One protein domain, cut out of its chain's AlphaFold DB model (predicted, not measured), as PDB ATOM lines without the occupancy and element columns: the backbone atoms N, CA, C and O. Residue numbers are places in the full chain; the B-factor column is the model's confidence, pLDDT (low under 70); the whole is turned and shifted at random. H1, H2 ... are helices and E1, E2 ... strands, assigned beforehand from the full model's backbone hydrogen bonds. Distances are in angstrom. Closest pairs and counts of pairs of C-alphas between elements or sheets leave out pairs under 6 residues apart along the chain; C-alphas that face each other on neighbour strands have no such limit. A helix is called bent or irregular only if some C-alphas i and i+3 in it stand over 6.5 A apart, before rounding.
ATOM      1  N   TYR A   5       8.655  -4.926 -50.654       89.31
ATOM      2  CA  TYR A   5       8.951  -5.405 -49.317       89.31
ATOM      3  C   TYR A   5      10.454  -5.563 -49.121       89.31
ATOM      4  O   TYR A   5      11.122  -6.259 -49.881       89.31
ATOM      5  N   PHE A   6      10.975  -4.954 -48.062       90.12
ATOM      6  CA  PHE A   6      12.373  -5.083 -47.661       90.12
ATOM      7  C   PHE A   6      12.533  -6.228 -46.657       90.12
ATOM      8  O   PHE A   6      11.810  -6.283 -45.656       90.12
ATOM      9  N   VAL A   7      13.478  -7.139 -46.891       91.38
ATOM     10  CA  VAL A   7      13.782  -8.230 -45.955       91.38
ATOM     11  C   VAL A   7      14.705  -7.695 -44.868       91.38
ATOM     12  O   VAL A   7      15.896  -7.493 -45.074       91.38
ATOM     13  N   ARG A   8      14.164  -7.481 -43.669       89.12
ATOM     14  CA  ARG A   8      14.936  -6.948 -42.538       89.12
ATOM     15  C   ARG A   8      15.883  -7.971 -41.943       89.12
ATOM     16  O   ARG A   8      16.984  -7.627 -41.543       89.12
ATOM     17  N   LYS A   9      15.402  -9.200 -41.782       88.00
ATOM     18  CA  LYS A   9      16.174 -10.307 -41.222       88.00
ATOM     19  C   LYS A   9      15.511 -11.641 -41.504       88.00
ATOM     20  O   LYS A   9      14.295 -11.722 -41.714       88.00
ATOM     21  N   LEU A  10      16.323 -12.676 -41.403       86.75
ATOM     22  CA  LEU A  10      15.906 -14.062 -41.366       86.75
ATOM     23  C   LEU A  10      15.949 -14.556 -39.913       86.75
ATOM     24  O   LEU A  10      16.819 -14.160 -39.145       86.75
ATOM     25  N   THR A  11      14.988 -15.387 -39.519       84.38
ATOM     26  CA  THR A  11      15.054 -16.152 -38.262       84.38
ATOM     27  C   THR A  11      14.665 -17.590 -38.533       84.38
ATOM     28  O   THR A  11      13.771 -17.815 -39.355       84.38
ATOM     29  N   LEU A  12      15.256 -18.532 -37.809       82.00
ATOM     30  CA  LEU A  12      14.873 -19.936 -37.886       82.00
ATOM     31  C   LEU A  12      13.736 -20.239 -36.902       82.00
ATOM     32  O   LEU A  12      13.610 -19.622 -35.839       82.00
ATOM     33  N   THR A  13      12.853 -21.159 -37.275       83.94
ATOM     34  CA  THR A  13      11.997 -21.858 -36.311       83.94
ATOM     35  C   THR A  13      12.776 -23.009 -35.681       83.94
ATOM     36  O   THR A  13      13.805 -23.430 -36.204       83.94
ATOM     37  N   LEU A  14      12.255 -23.581 -34.594       82.75
ATOM     38  CA  LEU A  14      12.839 -24.793 -34.001       82.75
ATOM     39  C   LEU A  14      12.918 -25.970 -34.987       82.75
ATOM     40  O   LEU A  14      13.800 -26.807 -34.865       82.75
ATOM     41  N   SER A  15      12.016 -26.025 -35.975       79.31
ATOM     42  CA  SER A  15      12.009 -27.049 -37.030       79.31
ATOM     43  C   SER A  15      13.042 -26.810 -38.139       79.31
ATOM     44  O   SER A  15      13.063 -27.558 -39.114       79.31
ATOM     45  N   GLY A  16      13.855 -25.755 -38.027       76.00
ATOM     46  CA  GLY A  16      14.801 -25.336 -39.060       76.00
ATOM     47  C   GLY A  16      14.153 -24.603 -40.239       76.00
ATOM     48  O   GLY A  16      14.831 -24.313 -41.222       76.00
ATOM     49  N   GLU A  17      12.857 -24.272 -40.175       79.62
ATOM     50  CA  GLU A  17      12.205 -23.504 -41.239       79.62
ATOM     51  C   GLU A  17      12.624 -22.034 -41.189       79.62
ATOM     52  O   GLU A  17      12.616 -21.376 -40.143       79.62
ATOM     53  N   ARG A  18      12.910 -21.485 -42.367       82.44
ATOM     54  CA  ARG A  18      13.213 -20.070 -42.553       82.44
ATOM     55  C   ARG A  18      11.948 -19.222 -42.428       82.44
ATOM     56  O   ARG A  18      10.989 -19.379 -43.184       82.44
ATOM     57  N   GLN A  19      11.955 -18.280 -41.487       86.75
ATOM     58  CA  GLN A  19      10.929 -17.253 -41.359       86.75
ATOM     59  C   GLN A  19      11.518 -15.872 -41.649       86.75
ATOM     60  O   GLN A  19      12.366 -15.367 -40.910       86.75
ATOM     61  N   TYR A  20      11.004 -15.240 -42.697       88.75
ATOM     62  CA  TYR A  20      11.472 -13.953 -43.192       88.75
ATOM     63  C   TYR A  20      10.673 -12.816 -42.555       88.75
ATOM     64  O   TYR A  20       9.443 -12.880 -42.446       88.75
ATOM     65  N   HIS A  21      11.377 -11.778 -42.101       90.56
ATOM     66  CA  HIS A  21      10.772 -10.570 -41.543       90.56
ATOM     67  C   HIS A  21      10.798  -9.484 -42.606       90.56
ATOM     68  O   HIS A  21      11.860  -8.956 -42.933       90.56
ATOM     69  N   PHE A  22       9.621  -9.151 -43.120       90.44
ATOM     70  CA  PHE A  22       9.446  -8.134 -44.142       90.44
ATOM     71  C   PHE A  22       9.051  -6.801 -43.522       90.44
ATOM     72  O   PHE A  22       8.367  -6.751 -42.498       90.44
ATOM     73  N   LEU A  23       9.458  -5.724 -44.180       90.38
ATOM     74  CA  LEU A  23       8.959  -4.374 -43.989       90.38
ATOM     75  C   LEU A  23       8.253  -3.952 -45.274       90.38
ATOM     76  O   LEU A  23       8.876  -3.926 -46.331       90.38
ATOM     77  N   SER A  24       6.963  -3.634 -45.189       89.06
ATOM     78  CA  SER A  24       6.247  -3.017 -46.308       89.06
ATOM     79  C   SER A  24       6.788  -1.608 -46.529       89.06
ATOM     80  O   SER A  24       6.673  -0.778 -45.628       89.06
ATOM     81  N   LEU A  25       7.353  -1.322 -47.705       85.69
ATOM     82  CA  LEU A  25       7.875   0.016 -48.003       85.69
ATOM     83  C   LEU A  25       6.747   1.044 -48.163       85.69
ATOM     84  O   LEU A  25       6.913   2.193 -47.784       85.69
ATOM     85  N   ALA A  26       5.562   0.616 -48.607       84.00
ATOM     86  CA  ALA A  26       4.407   1.501 -48.767       84.00
ATOM     87  C   ALA A  26       3.746   1.913 -47.436       84.00
ATOM     88  O   ALA A  26       3.130   2.969 -47.354       84.00
ATOM     89  N   THR A  27       3.816   1.064 -46.402       84.19
ATOM     90  CA  THR A  27       3.098   1.294 -45.130       84.19
ATOM     91  C   THR A  27       4.007   1.394 -43.910       84.19
ATOM     92  O   THR A  27       3.527   1.713 -42.828       84.19
ATOM     93  N   GLY A  28       5.296   1.072 -44.038       83.38
ATOM     94  CA  GLY A  28       6.243   1.003 -42.922       83.38
ATOM     95  C   GLY A  28       5.968  -0.125 -41.919       83.38
ATOM     96  O   GLY A  28       6.656  -0.227 -40.905       83.38
ATOM     97  N   ASN A  29       4.982  -0.990 -42.176       87.69
ATOM     98  CA  ASN A  29       4.568  -2.019 -41.227       87.69
ATOM     99  C   ASN A  29       5.423  -3.289 -41.364       87.69
ATOM    100  O   ASN A  29       5.528  -3.841 -42.469       87.69
ATOM    101  N   PRO A  30       6.008  -3.795 -40.261       89.44
ATOM    102  CA  PRO A  30       6.736  -5.051 -40.265       89.44
ATOM    103  C   PRO A  30       5.797  -6.249 -40.081       89.44
ATOM    104  O   PRO A  30       4.867  -6.217 -39.276       89.44
ATOM    105  N   PHE A  31       6.080  -7.349 -40.769       89.06
ATOM    106  CA  PHE A  31       5.369  -8.617 -40.592       89.06
ATOM    107  C   PHE A  31       6.270  -9.806 -40.937       89.06
ATOM    108  O   PHE A  31       7.417  -9.650 -41.352       89.06
ATOM    109  N   LYS A  32       5.770 -11.023 -40.708       89.75
ATOM    110  CA  LYS A  32       6.530 -12.264 -40.888       89.75
ATOM    111  C   LYS A  32       5.829 -13.166 -41.885       89.75
ATOM    112  O   LYS A  32       4.618 -13.351 -41.773       89.75
ATOM    113  N   ALA A  33       6.594 -13.784 -42.772       87.50
ATOM    114  CA  ALA A  33       6.082 -14.776 -43.706       87.50
ATOM    115  C   ALA A  33       7.048 -15.959 -43.848       87.50
ATOM    116  O   ALA A  33       8.242 -15.843 -43.556       87.50
ATOM    117  N   ARG A  34       6.511 -17.109 -44.255       86.31
ATOM    118  CA  ARG A  34       7.288 -18.300 -44.631       86.31
ATOM    119  C   ARG A  34       7.350 -18.420 -46.146       86.31
ATOM    120  O   ARG A  34       6.440 -17.958 -46.829       86.31
ATOM    121  N   LEU A  35       8.408 -19.035 -46.651       81.25
ATOM    122  CA  LEU A  35       8.529 -19.338 -48.071       81.25
ATOM    123  C   LEU A  35       7.654 -20.550 -48.411       81.25
ATOM    124  O   LEU A  35       7.641 -21.525 -47.659       81.25
ATOM    125  N   ASP A  36       6.883 -20.469 -49.496       79.12
ATOM    126  CA  ASP A  36       6.210 -21.649 -50.047       79.12
ATOM    127  C   ASP A  36       7.272 -22.636 -50.564       79.12
ATOM    128  O   ASP A  36       8.309 -22.209 -51.074       79.12
ATOM    129  N   GLN A  37       7.022 -23.945 -50.459       74.25
ATOM    130  CA  GLN A  37       7.928 -24.977 -50.984       74.25
ATOM    131  C   GLN A  37       8.245 -24.758 -52.470       74.25
ATOM    132  O   GLN A  37       9.382 -24.939 -52.895       74.25
ATOM    133  N   THR A  38       7.264 -24.281 -53.238       74.75
ATOM    134  CA  THR A  38       7.408 -23.961 -54.670       74.75
ATOM    135  C   THR A  38       8.375 -22.808 -54.957       74.75
ATOM    136  O   THR A  38       8.819 -22.645 -56.091       74.75
ATOM    137  N   LEU A  39       8.724 -22.012 -53.944       76.44
ATOM    138  CA  LEU A  39       9.629 -20.870 -54.053       76.44
ATOM    139  C   LEU A  39      10.989 -21.120 -53.390       76.44
ATOM    140  O   LEU A  39      11.781 -20.188 -53.309       76.44
ATOM    141  N   MET A  40      11.296 -22.343 -52.938       72.38
ATOM    142  CA  MET A  40      12.574 -22.666 -52.271       72.38
ATOM    143  C   MET A  40      13.810 -22.469 -53.165       72.38
ATOM    144  O   MET A  40      14.921 -22.348 -52.653       72.38
ATOM    145  N   SER A  41      13.618 -22.401 -54.485       71.75
ATOM    146  CA  SER A  41      14.643 -22.060 -55.478       71.75
ATOM    147  C   SER A  41      14.797 -20.552 -55.716       71.75
ATOM    148  O   SER A  41      15.652 -20.137 -56.495       71.75
ATOM    149  N   LYS A  42      13.974 -19.703 -55.083       82.44
ATOM    150  CA  LYS A  42      14.082 -18.246 -55.203       82.44
ATOM    151  C   LYS A  42      14.957 -17.680 -54.083       82.44
ATOM    152  O   LYS A  42      14.669 -17.928 -52.912       82.44
ATOM    153  N   PRO A  43      15.982 -16.881 -54.419       85.94
ATOM    154  CA  PRO A  43      16.873 -16.301 -53.429       85.94
ATOM    155  C   PRO A  43      16.156 -15.230 -52.610       85.94
ATOM    156  O   PRO A  43      15.501 -14.337 -53.153       85.94
ATOM    157  N   LEU A  44      16.298 -15.318 -51.290       88.38
ATOM    158  CA  LEU A  44      15.792 -14.328 -50.349       88.38
ATOM    159  C   LEU A  44      16.876 -13.996 -49.328       88.38
ATOM    160  O   LEU A  44      17.087 -14.722 -48.352       88.38
ATOM    161  N   PHE A  45      17.530 -12.863 -49.544       89.19
ATOM    162  CA  PHE A  45      18.556 -12.332 -48.655       89.19
ATOM    163  C   PHE A  45      18.041 -11.153 -47.820       89.19
ATOM    164  O   PHE A  45      17.319 -10.295 -48.345       89.19
ATOM    165  N   PRO A  46      18.395 -11.080 -46.524       89.31
ATOM    166  CA  PRO A  46      18.278  -9.853 -45.742       89.31
ATOM    167  C   PRO A  46      18.990  -8.666 -46.410       89.31
ATOM    168  O   PRO A  46      19.915  -8.841 -47.191       89.31
ATOM    169  N   GLY A  47      18.536  -7.441 -46.148       88.31
ATOM    170  CA  GLY A  47      19.120  -6.244 -46.768       88.31
ATOM    171  C   GLY A  47      18.671  -5.987 -48.216       88.31
ATOM    172  O   GLY A  47      19.069  -4.985 -48.817       88.31
ATOM    173  N   MET A  48      17.825  -6.858 -48.773       89.12
ATOM    174  CA  MET A  48      17.346  -6.776 -50.154       89.12
ATOM    175  C   MET A  48      15.843  -6.492 -50.234       89.12
ATOM    176  O   MET A  48      15.063  -6.850 -49.342       89.12
ATOM    177  N   THR A  49      15.447  -5.842 -51.328       89.06
ATOM    178  CA  THR A  49      14.061  -5.470 -51.621       89.06
ATOM    179  C   THR A  49      13.483  -6.401 -52.675       89.06
ATOM    180  O   THR A  49      14.110  -6.684 -53.694       89.06
ATOM    181  N   TYR A  50      12.259  -6.858 -52.437       89.31
ATOM    182  CA  TYR A  50      11.555  -7.756 -53.336       89.31
ATOM    183  C   TYR A  50      10.143  -7.260 -53.589       89.31
ATOM    184  O   TYR A  50       9.459  -6.745 -52.699       89.31
ATOM    185  N   ARG A  51       9.668  -7.507 -54.801       88.81
ATOM    186  CA  ARG A  51       8.246  -7.498 -55.104       88.81
ATOM    187  C   ARG A  51       7.694  -8.866 -54.740       88.81
ATOM    188  O   ARG A  51       8.132  -9.872 -55.291       88.81
ATOM    189  N   ALA A  52       6.744  -8.910 -53.813       87.19
ATOM    190  CA  ALA A  52       6.206 -10.168 -53.311       87.19
ATOM    191  C   ALA A  52       4.681 -10.133 -53.191       87.19
ATOM    192  O   ALA A  52       4.082  -9.081 -52.971       87.19
ATOM    193  N   SER A  53       4.048 -11.299 -53.300       86.81
ATOM    194  CA  SER A  53       2.649 -11.490 -52.915       86.81
ATOM    195  C   SER A  53       2.559 -12.480 -51.760       86.81
ATOM    196  O   SER A  53       3.374 -13.396 -51.645       86.81
ATOM    197  N   PHE A  54       1.568 -12.294 -50.887       87.62
ATOM    198  CA  PHE A  54       1.394 -13.116 -49.693       87.62
ATOM    199  C   PHE A  54       0.006 -13.741 -49.677       87.62
ATOM    200  O   PHE A  54      -0.995 -13.059 -49.890       87.62
ATOM    201  N   ALA A  55      -0.049 -15.032 -49.374       84.94
ATOM    202  CA  ALA A  55      -1.280 -15.765 -49.137       84.94
ATOM    203  C   ALA A  55      -1.387 -16.128 -47.654       84.94
ATOM    204  O   ALA A  55      -0.403 -16.480 -46.999       84.94
ATOM    205  N   LYS A  56      -2.603 -16.077 -47.109       84.44
ATOM    206  CA  LYS A  56      -2.876 -16.597 -45.770       84.44
ATOM    207  C   LYS A  56      -3.103 -18.104 -45.878       84.44
ATOM    208  O   LYS A  56      -4.072 -18.530 -46.499       84.44
ATOM    209  N   ARG A  57      -2.233 -18.909 -45.265       76.62
ATOM    210  CA  ARG A  57      -2.422 -20.364 -45.130       76.62
ATOM    211  C   ARG A  57      -2.417 -20.731 -43.649       76.62
ATOM    212  O   ARG A  57      -1.441 -20.506 -42.934       76.62
ATOM    213  N   GLY A  58      -3.544 -21.258 -43.170       75.25
ATOM    214  CA  GLY A  58      -3.749 -21.548 -41.751       75.25
ATOM    215  C   GLY A  58      -3.583 -20.302 -40.868       75.25
ATOM    216  O   GLY A  58      -4.214 -19.268 -41.099       75.25
ATOM    217  N   ARG A  59      -2.722 -20.397 -39.843       65.81
ATOM    218  CA  ARG A  59      -2.430 -19.306 -38.887       65.81
ATOM    219  C   ARG A  59      -1.300 -18.357 -39.333       65.81
ATOM    220  O   ARG A  59      -0.941 -17.472 -38.563       65.81
ATOM    221  N   GLY A  60      -0.728 -18.523 -40.530       79.81
ATOM    222  CA  GLY A  60       0.444 -17.764 -40.986       79.81
ATOM    223  C   GLY A  60       0.309 -17.144 -42.379       79.81
ATOM    224  O   GLY A  60      -0.604 -17.463 -43.142       79.81
ATOM    225  N   LEU A  61       1.245 -16.246 -42.699       85.44
ATOM    226  CA  LEU A  61       1.453 -15.717 -44.048       85.44
ATOM    227  C   LEU A  61       2.521 -16.544 -44.762       85.44
ATOM    228  O   LEU A  61       3.574 -16.839 -44.190       85.44
ATOM    229  N   VAL A  62       2.248 -16.883 -46.015       85.94
ATOM    230  CA  VAL A  62       3.163 -17.585 -46.912       85.94
ATOM    231  C   VAL A  62       3.428 -16.691 -48.118       85.94
ATOM    232  O   VAL A  62       2.507 -16.055 -48.631       85.94
ATOM    233  N   ILE A  63       4.684 -16.607 -48.542       86.12
ATOM    234  CA  ILE A  63       5.095 -15.909 -49.761       86.12
ATOM    235  C   ILE A  63       4.582 -16.738 -50.940       86.12
ATOM    236  O   ILE A  63       4.970 -17.890 -51.082       86.12
ATOM    237  N   ALA A  64       3.688 -16.173 -51.746       82.00
ATOM    238  CA  ALA A  64       3.069 -16.840 -52.893       82.00
ATOM    239  C   ALA A  64       3.763 -16.497 -54.222       82.00
ATOM    240  O   ALA A  64       3.669 -17.250 -55.184       82.00
ATOM    241  N   SER A  65       4.479 -15.373 -54.281       84.38
ATOM    242  CA  SER A  65       5.404 -15.042 -55.367       84.38
ATOM    243  C   SER A  65       6.469 -14.076 -54.861       84.38
ATOM    244  O   SER A  65       6.203 -13.305 -53.933       84.38
ATOM    245  N   VAL A  66       7.662 -14.118 -55.456       86.69
ATOM    246  CA  VAL A  66       8.749 -13.182 -55.158       86.69
ATOM    247  C   VAL A  66       9.576 -12.893 -56.411       86.69
ATOM    248  O   VAL A  66       9.899 -13.804 -57.174       86.69
ATOM    249  N   VAL A  67       9.912 -11.622 -56.615       84.88
ATOM    250  CA  VAL A  67      10.786 -11.129 -57.684       84.88
ATOM    251  C   VAL A  67      11.769 -10.131 -57.073       84.88
ATOM    252  O   VAL A  67      11.353  -9.233 -56.338       84.88
ATOM    253  N   SER A  68      13.064 -10.310 -57.343       79.25
ATOM    254  CA  SER A  68      14.108  -9.372 -56.908       79.25
ATOM    255  C   SER A  68      13.942  -8.031 -57.620       79.25
ATOM    256  O   SER A  68      13.646  -8.000 -58.815       79.25
ATOM    257  N   VAL A  69      14.106  -6.931 -56.888       78.25
ATOM    258  CA  VAL A  69      14.005  -5.575 -57.433       78.25
ATOM    259  C   VAL A  69      15.239  -4.790 -57.016       78.25
ATOM    260  O   VAL A  69      15.601  -4.771 -55.841       78.25
ATOM    261  N   VAL A  70      15.871  -4.116 -57.977       64.56
ATOM    262  CA  VAL A  70      17.021  -3.246 -57.723       64.56
ATOM    263  C   VAL A  70      16.583  -1.792 -57.849       64.56
ATOM    264  O   VAL A  70      16.230  -1.331 -58.930       64.56
ATOM    265  N   GLY A  71      16.659  -1.056 -56.740       57.78
ATOM    266  CA  GLY A  71      16.705   0.399 -56.760       57.78
ATOM    267  C   GLY A  71      15.363   1.133 -56.707       57.78
ATOM    268  O   GLY A  71      15.048   1.903 -57.621       57.78
ATOM    269  N   GLU A  72      14.656   1.035 -55.584       60.03
ATOM    270  CA  GLU A  72      13.378   1.717 -55.350       60.03
ATOM    271  C   GLU A  72      13.494   2.780 -54.238       60.03
ATOM    272  O   GLU A  72      13.788   2.467 -53.094       60.03
ATOM    273  N   GLY A  73      13.190   4.044 -54.560       62.81
ATOM    274  CA  GLY A  73      12.755   5.083 -53.605       62.81
ATOM    275  C   GLY A  73      13.640   5.461 -52.396       62.81
ATOM    276  O   GLY A  73      14.752   4.987 -52.189       62.81
ATOM    277  N   PHE A  74      13.125   6.394 -51.588       61.09
ATOM    278  CA  PHE A  74      13.737   6.883 -50.340       61.09
ATOM    279  C   PHE A  74      13.493   5.931 -49.150       61.09
ATOM    280  O   PHE A  74      14.319   5.839 -48.240       61.09
ATOM    281  N   ASP A  75      12.395   5.170 -49.165       70.94
ATOM    282  CA  ASP A  75      12.036   4.257 -48.072       70.94
ATOM    283  C   ASP A  75      12.929   3.004 -48.014       70.94
ATOM    284  O   ASP A  75      13.203   2.501 -46.920       70.94
ATOM    285  N   GLU A  76      13.472   2.543 -49.153       80.88
ATOM    286  CA  GLU A  76      14.528   1.515 -49.174       80.88
ATOM    287  C   GLU A  76      15.783   2.023 -48.452       80.88
ATOM    288  O   GLU A  76      16.357   1.298 -47.641       80.88
ATOM    289  N   CYS A  77      16.182   3.281 -48.676       81.44
ATOM    290  CA  CYS A  77      17.354   3.877 -48.030       81.44
ATOM    291  C   CYS A  77      17.231   3.852 -46.504       81.44
ATOM    292  O   CYS A  77      18.168   3.448 -45.817       81.44
ATOM    293  N   LYS A  78      16.062   4.221 -45.970       85.00
ATOM    294  CA  LYS A  78      15.799   4.181 -44.525       85.00
ATOM    295  C   LYS A  78      15.842   2.753 -43.973       85.00
ATOM    296  O   LYS A  78      16.407   2.522 -42.902       85.00
ATOM    297  N   ALA A  79      15.262   1.791 -44.692       85.75
ATOM    298  CA  ALA A  79      15.263   0.388 -44.286       85.75
ATOM    299  C   ALA A  79      16.676  -0.224 -44.304       85.75
ATOM    300  O   ALA A  79      17.063  -0.899 -43.346       85.75
ATOM    301  N   LEU A  80      17.457   0.066 -45.348       88.31
ATOM    302  CA  LEU A  80      18.830  -0.403 -45.517       88.31
ATOM    303  C   LEU A  80      19.781   0.217 -44.490       88.31
ATOM    304  O   LEU A  80      20.565  -0.504 -43.879       88.31
ATOM    305  N   ALA A  81      19.666   1.520 -44.225       86.94
ATOM    306  CA  ALA A  81      20.431   2.171 -43.164       86.94
ATOM    307  C   ALA A  81      20.149   1.533 -41.793       86.94
ATOM    308  O   ALA A  81      21.073   1.250 -41.030       86.94
ATOM    309  N   GLY A  82      18.878   1.223 -41.508       87.62
ATOM    310  CA  GLY A  82      18.482   0.483 -40.310       87.62
ATOM    311  C   GLY A  82      19.105  -0.917 -40.234       87.62
ATOM    312  O   GLY A  82      19.606  -1.312 -39.181       87.62
ATOM    313  N   PHE A  83      19.112  -1.654 -41.347       88.88
ATOM    314  CA  PHE A  83      19.718  -2.986 -41.448       88.88
ATOM    315  C   PHE A  83      21.218  -2.961 -41.137       88.88
ATOM    316  O   PHE A  83      21.656  -3.642 -40.214       88.88
ATOM    317  N   VAL A  84      21.977  -2.111 -41.831       89.00
ATOM    318  CA  VAL A  84      23.434  -1.977 -41.666       89.00
ATOM    319  C   VAL A  84      23.817  -1.482 -40.266       89.00
ATOM    320  O   VAL A  84      24.854  -1.857 -39.729       89.00
ATOM    321  N   SER A  85      22.961  -0.676 -39.632       85.44
ATOM    322  CA  SER A  85      23.180  -0.209 -38.257       85.44
ATOM    323  C   SER A  85      22.917  -1.257 -37.168       85.44
ATOM    324  O   SER A  85      23.112  -0.974 -35.987       85.44
ATOM    325  N   THR A  86      22.459  -2.458 -37.532       84.06
ATOM    326  CA  THR A  86      22.165  -3.522 -36.568       84.06
ATOM    327  C   THR A  86      23.416  -4.358 -36.301       84.06
ATOM    328  O   THR A  86      24.012  -4.921 -37.216       84.06
ATOM    329  N   GLN A  87      23.804  -4.475 -35.031       76.75
ATOM    330  CA  GLN A  87      24.964  -5.271 -34.622       76.75
ATOM    331  C   GLN A  87      24.834  -6.738 -35.070       76.75
ATOM    332  O   GLN A  87      23.778  -7.350 -34.901       76.75
ATOM    333  N   GLY A  88      25.917  -7.293 -35.624       71.12
ATOM    334  CA  GLY A  88      25.999  -8.696 -36.051       71.12
ATOM    335  C   GLY A  88      25.339  -9.009 -37.397       71.12
ATOM    336  O   GLY A  88      25.372 -10.158 -37.822       71.12
ATOM    337  N   VAL A  89      24.755  -8.017 -38.079       78.62
ATOM    338  CA  VAL A  89      24.235  -8.192 -39.447       78.62
ATOM    339  C   VAL A  89      25.364  -8.310 -40.471       78.62
ATOM    340  O   VAL A  89      25.264  -9.111 -41.395       78.62
ATOM    341  N   LEU A  90      26.429  -7.533 -40.285       84.44
ATOM    342  CA  LEU A  90      27.677  -7.634 -41.032       84.44
ATOM    343  C   LEU A  90      28.748  -8.142 -40.052       84.44
ATOM    344  O   LEU A  90      29.164  -7.370 -39.186       84.44
ATOM    345  N   PRO A  91      29.163  -9.423 -40.114       73.50
ATOM    346  CA  PRO A  91      29.995 -10.050 -39.078       73.50
ATOM    347  C   PRO A  91      31.313  -9.321 -38.788       73.50
ATOM    348  O   PRO A  91      31.773  -9.311 -37.649       73.50
ATOM    349  N   LEU A  92      31.894  -8.680 -39.805       78.31
ATOM    350  CA  LEU A  92      33.184  -7.988 -39.729       78.31
ATOM    351  C   LEU A  92      33.076  -6.506 -39.338       78.31
ATOM    352  O   LEU A  92      34.084  -5.802 -39.315       78.31
ATOM    353  N   PHE A  93      31.873  -6.009 -39.030       83.94
ATOM    354  CA  PHE A  93      31.647  -4.595 -38.750       83.94
ATOM    355  C   PHE A  93      30.817  -4.378 -37.481       83.94
ATOM    356  O   PHE A  93      29.712  -4.895 -37.320       83.94
ATOM    357  N   THR A  94      31.346  -3.551 -36.576       84.12
ATOM    358  CA  THR A  94      30.616  -3.105 -35.384       84.12
ATOM    359  C   THR A  94      30.047  -1.712 -35.646       84.12
ATOM    360  O   THR A  94      30.818  -0.757 -35.726       84.12
ATOM    361  N   PRO A  95      28.718  -1.566 -35.785       83.50
ATOM    362  CA  PRO A  95      28.132  -0.288 -36.157       83.50
ATOM    363  C   PRO A  95      28.272   0.738 -35.021       83.50
ATOM    364  O   PRO A  95      27.914   0.431 -33.879       83.50
ATOM    365  N   PRO A  96      28.737   1.970 -35.303       85.19
ATOM    366  CA  PRO A  96      28.719   3.045 -34.323       85.19
ATOM    367  C   PRO A  96      27.284   3.464 -33.986       85.19
ATOM    368  O   PRO A  96      26.350   3.323 -34.787       85.19
ATOM    369  N   TYR A  97      27.104   4.024 -32.790       84.56
ATOM    370  CA  TYR A  97      25.807   4.530 -32.353       84.56
ATOM    371  C   TYR A  97      25.277   5.587 -33.332       84.56
ATOM    372  O   TYR A  97      25.982   6.527 -33.694       84.56
ATOM    373  N   GLY A  98      24.023   5.438 -33.762       84.75
ATOM    374  CA  GLY A  98      23.382   6.384 -34.679       84.75
ATOM    375  C   GLY A  98      23.768   6.239 -36.156       84.75
ATOM    376  O   GLY A  98      23.307   7.056 -36.953       84.75
ATOM    377  N   LEU A  99      24.522   5.198 -36.550       88.56
ATOM    378  CA  LEU A  99      24.910   4.946 -37.950       88.56
ATOM    379  C   LEU A  99      23.733   5.046 -38.931       88.56
ATOM    380  O   LEU A  99      23.865   5.633 -39.999       88.56
ATOM    381  N   GLY A 100      22.571   4.498 -38.566       88.31
ATOM    382  CA  GLY A 100      21.393   4.517 -39.433       88.31
ATOM    383  C   GLY A 100      20.937   5.936 -39.789       88.31
ATOM    384  O   GLY A 100      20.655   6.213 -40.950       88.31
ATOM    385  N   ASN A 101      20.924   6.855 -38.818       90.25
ATOM    386  CA  ASN A 101      20.560   8.252 -39.069       90.25
ATOM    387  C   ASN A 101      21.637   8.952 -39.903       90.25
ATOM    388  O   ASN A 101      21.301   9.614 -40.876       90.25
ATOM    389  N   LEU A 102      22.917   8.717 -39.596       90.50
ATOM    390  CA  LEU A 102      24.040   9.274 -40.359       90.50
ATOM    391  C   LEU A 102      23.994   8.872 -41.839       90.50
ATOM    392  O   LEU A 102      24.205   9.711 -42.709       90.50
ATOM    393  N   LEU A 103      23.681   7.607 -42.136       89.88
ATOM    394  CA  LEU A 103      23.542   7.124 -43.512       89.88
ATOM    395  C   LEU A 103      22.349   7.762 -44.234       89.88
ATOM    396  O   LEU A 103      22.450   8.060 -45.422       89.88
ATOM    397  N   ILE A 104      21.233   7.984 -43.533       89.31
ATOM    398  CA  ILE A 104      20.062   8.673 -44.091       89.31
ATOM    399  C   ILE A 104      20.399  10.139 -44.377       89.31
ATOM    400  O   ILE A 104      20.122  10.621 -45.474       89.31
ATOM    401  N   ASP A 105      21.036  10.828 -43.434       89.69
ATOM    402  CA  ASP A 105      21.408  12.236 -43.570       89.69
ATOM    403  C   ASP A 105      22.426  12.433 -44.699       89.69
ATOM    404  O   ASP A 105      22.257  13.321 -45.537       89.69
ATOM    405  N   ALA A 106      23.434  11.558 -44.788       88.69
ATOM    406  CA  ALA A 106      24.398  11.548 -45.886       88.69
ATOM    407  C   ALA A 106      23.714  11.285 -47.237       88.69
ATOM    408  O   ALA A 106      23.993  11.974 -48.216       88.69
ATOM    409  N   ALA A 107      22.773  10.337 -47.294       87.94
ATOM    410  CA  ALA A 107      22.011  10.031 -48.503       87.94
ATOM    411  C   ALA A 107      21.181  11.236 -48.981       87.94
ATOM    412  O   ALA A 107      21.177  11.555 -50.173       87.94
ATOM    413  N   VAL A 108      20.525  11.947 -48.057       88.69
ATOM    414  CA  VAL A 108      19.764  13.171 -48.355       88.69
ATOM    415  C   VAL A 108      20.687  14.295 -48.824       88.69
ATOM    416  O   VAL A 108      20.417  14.914 -49.856       88.69
ATOM    417  N   ALA A 109      21.771  14.555 -48.089       89.75
ATOM    418  CA  ALA A 109      22.694  15.654 -48.361       89.75
ATOM    419  C   ALA A 109      23.404  15.494 -49.713       89.75
ATOM    420  O   ALA A 109      23.486  16.445 -50.489       89.75
ATOM    421  N   GLU A 110      23.847  14.278 -50.024       88.81
ATOM    422  CA  GLU A 110      24.597  13.961 -51.242       88.81
ATOM    423  C   GLU A 110      23.676  13.543 -52.403       88.81
ATOM    424  O   GLU A 110      24.148  13.244 -53.500       88.81
ATOM    425  N   ARG A 111      22.350  13.532 -52.182       86.38
ATOM    426  CA  ARG A 111      21.315  13.089 -53.138       86.38
ATOM    427  C   ARG A 111      21.607  11.704 -53.732       86.38
ATOM    428  O   ARG A 111      21.355  11.455 -54.912       86.38
ATOM    429  N   ARG A 112      22.134  10.801 -52.904       85.75
ATOM    430  CA  ARG A 112      22.479   9.415 -53.252       85.75
ATOM    431  C   ARG A 112      21.637   8.440 -52.447       85.75
ATOM    432  O   ARG A 112      21.135   8.762 -51.377       85.75
ATOM    433  N   ARG A 113      21.491   7.214 -52.943       85.94
ATOM    434  CA  ARG A 113      20.871   6.133 -52.168       85.94
ATOM    435  C   ARG A 113      21.862   5.577 -51.154       85.94
ATOM    436  O   ARG A 113      23.054   5.522 -51.433       85.94
ATOM    437  N   VAL A 114      21.373   5.065 -50.024       85.62
ATOM    438  CA  VAL A 114      22.238   4.414 -49.019       85.62
ATOM    439  C   VAL A 114      23.030   3.263 -49.642       85.62
ATOM    440  O   VAL A 114      24.219   3.152 -49.388       85.62
ATOM    441  N   ARG A 115      22.424   2.482 -50.547       88.38
ATOM    442  CA  ARG A 115      23.123   1.415 -51.284       88.38
ATOM    443  C   ARG A 115      24.329   1.939 -52.078       88.38
ATOM    444  O   ARG A 115      25.389   1.338 -52.009       88.38
ATOM    445  N   GLN A 116      24.189   3.094 -52.733       87.88
ATOM    446  CA  GLN A 116      25.278   3.740 -53.479       87.88
ATOM    447  C   GLN A 116      26.369   4.287 -52.554       87.88
ATOM    448  O   GLN A 116      27.531   4.340 -52.934       87.88
ATOM    449  N   LEU A 117      26.021   4.710 -51.332       87.69
ATOM    450  CA  LEU A 117      27.013   5.151 -50.344       87.69
ATOM    451  C   LEU A 117      27.891   3.995 -49.843       87.69
ATOM    452  O   LEU A 117      29.043   4.224 -49.479       87.69
ATOM    453  N   LEU A 118      27.355   2.771 -49.834       88.56
ATOM    454  CA  LEU A 118      28.069   1.562 -49.417       88.56
ATOM    455  C   LEU A 118      29.005   1.012 -50.505       88.56
ATOM    456  O   LEU A 118      29.858   0.187 -50.199       88.56
ATOM    457  N   GLU A 119      28.885   1.473 -51.751       87.19
ATOM    458  CA  GLU A 119      29.812   1.119 -52.830       87.19
ATOM    459  C   GLU A 119      31.183   1.771 -52.604       87.19
ATOM    460  O   GLU A 119      31.276   2.934 -52.189       87.19
ATOM    461  N   ARG A 120      32.255   1.049 -52.948       84.31
ATOM    462  CA  ARG A 120      33.649   1.509 -52.821       84.31
ATOM    463  C   ARG A 120      33.896   2.889 -53.422       84.31
ATOM    464  O   ARG A 120      34.653   3.692 -52.878       84.31
ATOM    465  N   GLU A 121      33.239   3.176 -54.540       85.38
ATOM    466  CA  GLU A 121      33.355   4.434 -55.282       85.38
ATOM    467  C   GLU A 121      32.890   5.651 -54.463       85.38
ATOM    468  O   GLU A 121      33.368   6.768 -54.665       85.38
ATOM    469  N   SER A 122      32.015   5.441 -53.475       85.06
ATOM    470  CA  SER A 122      31.508   6.485 -52.582       85.06
ATOM    471  C   SER A 122      32.353   6.674 -51.315       85.06
ATOM    472  O   SER A 122      31.954   7.434 -50.430       85.06
ATOM    473  N   ARG A 123      33.539   6.049 -51.208       85.25
ATOM    474  CA  ARG A 123      34.394   6.107 -50.002       85.25
ATOM    475  C   ARG A 123      34.692   7.529 -49.535       85.25
ATOM    476  O   ARG A 123      34.537   7.832 -48.359       85.25
ATOM    477  N   PHE A 124      35.066   8.419 -50.452       85.94
ATOM    478  CA  PHE A 124      35.370   9.817 -50.119       85.94
ATOM    479  C   PHE A 124      34.143  10.616 -49.672       85.94
ATOM    480  O   PHE A 124      34.281  11.633 -49.002       85.94
ATOM    481  N   ILE A 125      32.943  10.183 -50.061       86.81
ATOM    482  CA  ILE A 125      31.688  10.830 -49.680       86.81
ATOM    483  C   ILE A 125      31.315  10.378 -48.273       86.81
ATOM    484  O   ILE A 125      31.153  11.210 -47.386       86.81
ATOM    485  N   LEU A 126      31.261   9.064 -48.047       87.44
ATOM    486  CA  LEU A 126      30.897   8.491 -46.755       87.44
ATOM    487  C   LEU A 126      31.955   8.776 -45.667       87.44
ATOM    488  O   LEU A 126      31.601   9.021 -44.510       87.44
ATOM    489  N   GLY A 127      33.230   8.888 -46.059       87.25
ATOM    490  CA  GLY A 127      34.348   9.288 -45.198       87.25
ATOM    491  C   GLY A 127      34.163  10.651 -44.529       87.25
ATOM    492  O   GLY A 127      34.558  10.814 -43.376       87.25
ATOM    493  N   LYS A 128      33.466  11.600 -45.173       90.69
ATOM    494  CA  LYS A 128      33.146  12.914 -44.576       90.69
ATOM    495  C   LYS A 128      32.213  12.816 -43.366       90.69
ATOM    496  O   LYS A 128      32.213  13.720 -42.537       90.69
ATOM    497  N   TYR A 129      31.413  11.752 -43.287       89.06
ATOM    498  CA  TYR A 129      30.388  11.569 -42.258       89.06
ATOM    499  C   TYR A 129      30.815  10.575 -41.171       89.06
ATOM    500  O   TYR A 129      30.515  10.795 -40.000       89.06
ATOM    501  N   LEU A 130      31.506   9.488 -41.539       86.50
ATOM    502  CA  LEU A 130      31.885   8.403 -40.617       86.50
ATOM    503  C   LEU A 130      33.381   8.364 -40.273       86.50
ATOM    504  O   LEU A 130      33.777   7.654 -39.350       86.50
ATOM    505  N   GLY A 131      34.214   9.108 -41.001       89.62
ATOM    506  CA  GLY A 131      35.668   8.970 -40.961       89.62
ATOM    507  C   GLY A 131      36.168   7.795 -41.809       89.62
ATOM    508  O   GLY A 131      35.460   6.810 -42.044       89.62
ATOM    509  N   ASP A 132      37.413   7.890 -42.280       87.50
ATOM    510  CA  ASP A 132      37.965   6.977 -43.291       87.50
ATOM    511  C   ASP A 132      38.066   5.521 -42.827       87.50
ATOM    512  O   ASP A 132      37.823   4.606 -43.614       87.50
ATOM    513  N   ALA A 133      38.414   5.296 -41.556       86.75
ATOM    514  CA  ALA A 133      38.588   3.956 -40.999       86.75
ATOM    515  C   ALA A 133      37.251   3.203 -40.890       86.75
ATOM    516  O   ALA A 133      37.134   2.079 -41.372       86.75
ATOM    517  N   GLN A 134      36.229   3.843 -40.313       87.81
ATOM    518  CA  GLN A 134      34.886   3.265 -40.176       87.81
ATOM    519  C   GLN A 134      34.212   3.082 -41.538       87.81
ATOM    520  O   GLN A 134      33.566   2.065 -41.776       87.81
ATOM    521  N   THR A 135      34.418   4.026 -42.461       89.56
ATOM    522  CA  THR A 135      33.934   3.913 -43.842       89.56
ATOM    523  C   THR A 135      34.549   2.710 -44.549       89.56
ATOM    524  O   THR A 135      33.823   1.926 -45.151       89.56
ATOM    525  N   ALA A 136      35.869   2.525 -44.444       88.00
ATOM    526  CA  ALA A 136      36.552   1.396 -45.068       88.00
ATOM    527  C   ALA A 136      36.085   0.047 -44.499       88.00
ATOM    528  O   ALA A 136      35.835  -0.872 -45.271       88.00
ATOM    529  N   GLN A 137      35.924  -0.064 -43.175       89.44
ATOM    530  CA  GLN A 137      35.410  -1.284 -42.541       89.44
ATOM    531  C   GLN A 137      33.979  -1.602 -42.980       89.44
ATOM    532  O   GLN A 137      33.678  -2.750 -43.302       89.44
ATOM    533  N   LEU A 138      33.105  -0.592 -43.028       89.81
ATOM    534  CA  LEU A 138      31.721  -0.769 -43.453       89.81
ATOM    535  C   LEU A 138      31.619  -1.183 -44.928       89.81
ATOM    536  O   LEU A 138      30.877  -2.106 -45.250       89.81
ATOM    537  N   GLN A 139      32.360  -0.518 -45.817       90.50
ATOM    538  CA  GLN A 139      32.363  -0.842 -47.247       90.50
ATOM    539  C   GLN A 139      32.946  -2.229 -47.504       90.50
ATOM    540  O   GLN A 139      32.345  -2.996 -48.242       90.50
ATOM    541  N   PHE A 140      34.043  -2.592 -46.832       90.25
ATOM    542  CA  PHE A 140      34.613  -3.935 -46.926       90.25
ATOM    543  C   PHE A 140      33.616  -5.009 -46.473       90.25
ATOM    544  O   PHE A 140      33.384  -5.976 -47.188       90.25
ATOM    545  N   ALA A 141      32.971  -4.819 -45.318       90.06
ATOM    546  CA  ALA A 141      31.985  -5.772 -44.819       90.06
ATOM    547  C   ALA A 141      30.734  -5.858 -45.716       90.06
ATOM    548  O   ALA A 141      30.099  -6.908 -45.789       90.06
ATOM    549  N   TRP A 142      30.366  -4.766 -46.393       91.69
ATOM    550  CA  TRP A 142      29.282  -4.758 -47.375       91.69
ATOM    551  C   TRP A 142      29.673  -5.456 -48.684       91.69
ATOM    552  O   TRP A 142      28.882  -6.236 -49.203       91.69
ATOM    553  N   GLU A 143      30.879  -5.207 -49.197       91.38
ATOM    554  CA  GLU A 143      31.437  -5.882 -50.377       91.38
ATOM    555  C   GLU A 143      31.507  -7.398 -50.161       91.38
ATOM    556  O   GLU A 143      30.991  -8.148 -50.983       91.38
ATOM    557  N   ASP A 144      32.046  -7.836 -49.022       89.62
ATOM    558  CA  ASP A 144      32.128  -9.250 -48.633       89.62
ATOM    559  C   ASP A 144      30.733  -9.897 -48.533       89.62
ATOM    560  O   ASP A 144      30.485 -10.984 -49.055       89.62
ATOM    561  N   TYR A 145      29.766  -9.180 -47.949       90.31
ATOM    562  CA  TYR A 145      28.381  -9.643 -47.875       90.31
ATOM    563  C   TYR A 145      27.719  -9.789 -49.254       90.31
ATOM    564  O   TYR A 145      26.981 -10.749 -49.481       90.31
ATOM    565  N   MET A 146      27.961  -8.850 -50.172       90.69
ATOM    566  CA  MET A 146      27.429  -8.917 -51.536       90.69
ATOM    567  C   MET A 146      28.085 -10.043 -52.343       90.69
ATOM    568  O   MET A 146      27.364 -10.778 -53.015       90.69
ATOM    569  N   ALA A 147      29.404 -10.227 -52.215       90.00
ATOM    570  CA  ALA A 147      30.133 -11.327 -52.847       90.00
ATOM    571  C   ALA A 147      29.614 -12.690 -52.366       90.00
ATOM    572  O   ALA A 147      29.304 -13.558 -53.177       90.00
ATOM    573  N   PHE A 148      29.393 -12.849 -51.056       89.75
ATOM    574  CA  PHE A 148      28.771 -14.056 -50.507       89.75
ATOM    575  C   PHE A 148      27.394 -14.341 -51.131       89.75
ATOM    576  O   PHE A 148      27.098 -15.482 -51.484       89.75
ATOM    577  N   GLN A 149      26.535 -13.324 -51.282       90.19
ATOM    578  CA  GLN A 149      25.223 -13.508 -51.917       90.19
ATOM    579  C   GLN A 149      25.342 -13.942 -53.377       90.19
ATOM    580  O   GLN A 149      24.568 -14.794 -53.813       90.19
ATOM    581  N   GLU A 150      26.278 -13.355 -54.116       89.94
ATOM    582  CA  GLU A 150      26.547 -13.686 -55.514       89.94
ATOM    583  C   GLU A 150      26.982 -15.149 -55.658       89.94
ATOM    584  O   GLU A 150      26.317 -15.905 -56.364       89.94
ATOM    585  N   SER A 151      27.958 -15.607 -54.869       90.44
ATOM    586  CA  SER A 151      28.375 -17.017 -54.869       90.44
ATOM    587  C   SER A 151      27.229 -17.970 -54.503       90.44
ATOM    588  O   SER A 151      27.064 -19.028 -55.109       90.44
ATOM    589  N   VAL A 152      26.377 -17.606 -53.532       90.38
ATOM    590  CA  VAL A 152      25.202 -18.424 -53.175       90.38
ATOM    591  C   VAL A 152      24.214 -18.498 -54.338       90.38
ATOM    592  O   VAL A 152      23.662 -19.568 -54.596       90.38
ATOM    593  N   LEU A 153      23.973 -17.385 -55.036       89.12
ATOM    594  CA  LEU A 153      23.090 -17.335 -56.202       89.12
ATOM    595  C   LEU A 153      23.580 -18.248 -57.321       89.12
ATOM    596  O   LEU A 153      22.778 -18.999 -57.874       89.12
ATOM    597  N   GLU A 154      24.875 -18.212 -57.619       88.06
ATOM    598  CA  GLU A 154      25.480 -19.057 -58.646       88.06
ATOM    599  C   GLU A 154      25.310 -20.547 -58.323       88.06
ATOM    600  O   GLU A 154      24.862 -21.316 -59.174       88.06
ATOM    601  N   ILE A 155      25.548 -20.960 -57.071       86.06
ATOM    602  CA  ILE A 155      25.317 -22.350 -56.645       86.06
ATOM    603  C   ILE A 155      23.820 -22.704 -56.685       86.06
ATOM    604  O   ILE A 155      23.447 -23.805 -57.094       86.06
ATOM    605  N   MET A 156      22.925 -21.784 -56.309       85.50
ATOM    606  CA  MET A 156      21.477 -22.007 -56.422       85.50
ATOM    607  C   MET A 156      21.025 -22.197 -57.876       85.50
ATOM    608  O   MET A 156      20.097 -22.973 -58.121       85.50
ATOM    609  N   CYS A 157      21.673 -21.545 -58.847       83.00
ATOM    610  CA  CYS A 157      21.403 -21.752 -60.273       83.00
ATOM    611  C   CYS A 157      21.687 -23.192 -60.733       83.00
ATOM    612  O   CYS A 157      21.095 -23.632 -61.717       83.00
ATOM    613  N   LEU A 158      22.496 -23.952 -59.987       78.69
ATOM    614  CA  LEU A 158      22.735 -25.382 -60.223       78.69
ATOM    615  C   LEU A 158      21.579 -26.275 -59.728       78.69
ATOM    616  O   LEU A 158      21.545 -27.477 -59.992       78.69
TER     617      LEU A 158
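This is residues 5 to 158 of the 647 residues of an uncharacterized protein of Pseudomonas syringae pv. actinidiae ICMP 18807 (UniProt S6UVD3). A small closed barrel of five strands, E1 to E5, makes one end of the domain, and a cluster of four helices, H1 to H4, makes the other, with H1 packed along the outside of the barrel. The long helix H5 starts at H4 and runs back toward the barrel end, apart from the strands. The printed part has 154 residues, with five named strands followed by five named helices; round the ring run E1 E2 E3 E5 E4, a mixed sheet, and the class is mixed. It is compact, with a radius of gyration of the C-alphas of 16.2 A and spans of 50 by 34 by 27 A.

E1 (residues 5 to 12), E2 (18 to 24) and E3 (30 to 35) form a meander, each strand the antiparallel neighbour of the one before; N 8 and O 21 are 2.8 A apart, N 22 and O 31 2.9 A. With E4 (49 to 57) they form a Greek key, the fourth strand antiparallel to the first, with N 50 and O 5 at 2.9 A. E5 (60 to 68) is parallel to E3, with N 63 and O 34 at 2.8 A, and forms an antiparallel hairpin with E4, with N 53 and O 65 at 3.0 A. E1, E4 and E5 bend by 62, 52 and 60 degrees at residues 8, 52 and 65. H1 (73 to 84) is on the barrel, outside it, over E1 and along the strands, at a height over the sheet of 9.3 A; the closest C-alphas, of Arg 8 and Phe 83, are 6.3 A apart. H1 and H2 (99 to 109) touch as a helical hairpin, at a shallow tilt of 29 degrees, opposite ways; the closest C-alphas, of Ala 81 and Gly 100, are 4.5 A apart. H3 (114 to 117) touches H1, with residues 77 to 81 of H1 alone; the closest C-alphas, of Cys 77 and Val 114, are 5.0 A apart. H2 touches H4 (120 to 130) only just about perpendicular, at 72 degrees; the closest C-alphas, of Ala 106 and Tyr 129, are 7.0 A apart. H4 and H5 (132 to 157) touch as a helical hairpin, with residues 132 to 139 of H5 alone, at a steep tilt of 40 degrees, opposite ways; the closest C-alphas, of Gly 127 and Thr 135, are 5.6 A apart. Every O i to N i+4 pair is within hydrogen-bond range in H2 and H5, 7 of 8 in H1, and 3 of 7 in H4, which has 4 of 8 O i to N i+3 pairs; H3 is too short for an O i to N i+4 pair.

E1 begins at C-alpha 5 (8.951, -5.405, -49.317). E4 and E5 measure 23.1 A and 22.6 A from first to last C-alpha. H5 measures 37.3 A and ends at C-alpha 157 (21.403, -21.752, -60.273). H4 is irregular, with C-alphas 121 and 124 7.7 A apart.

The two C-alphas farthest apart, of Gly 58 and Phe 124, are 50.8 A apart. The printed part has no cut. The long links are residues 36 to 48 and 85 to 98. Mean pLDDT of the printed part is 84.8, with residue 59 and residues 70 to 74 under 70.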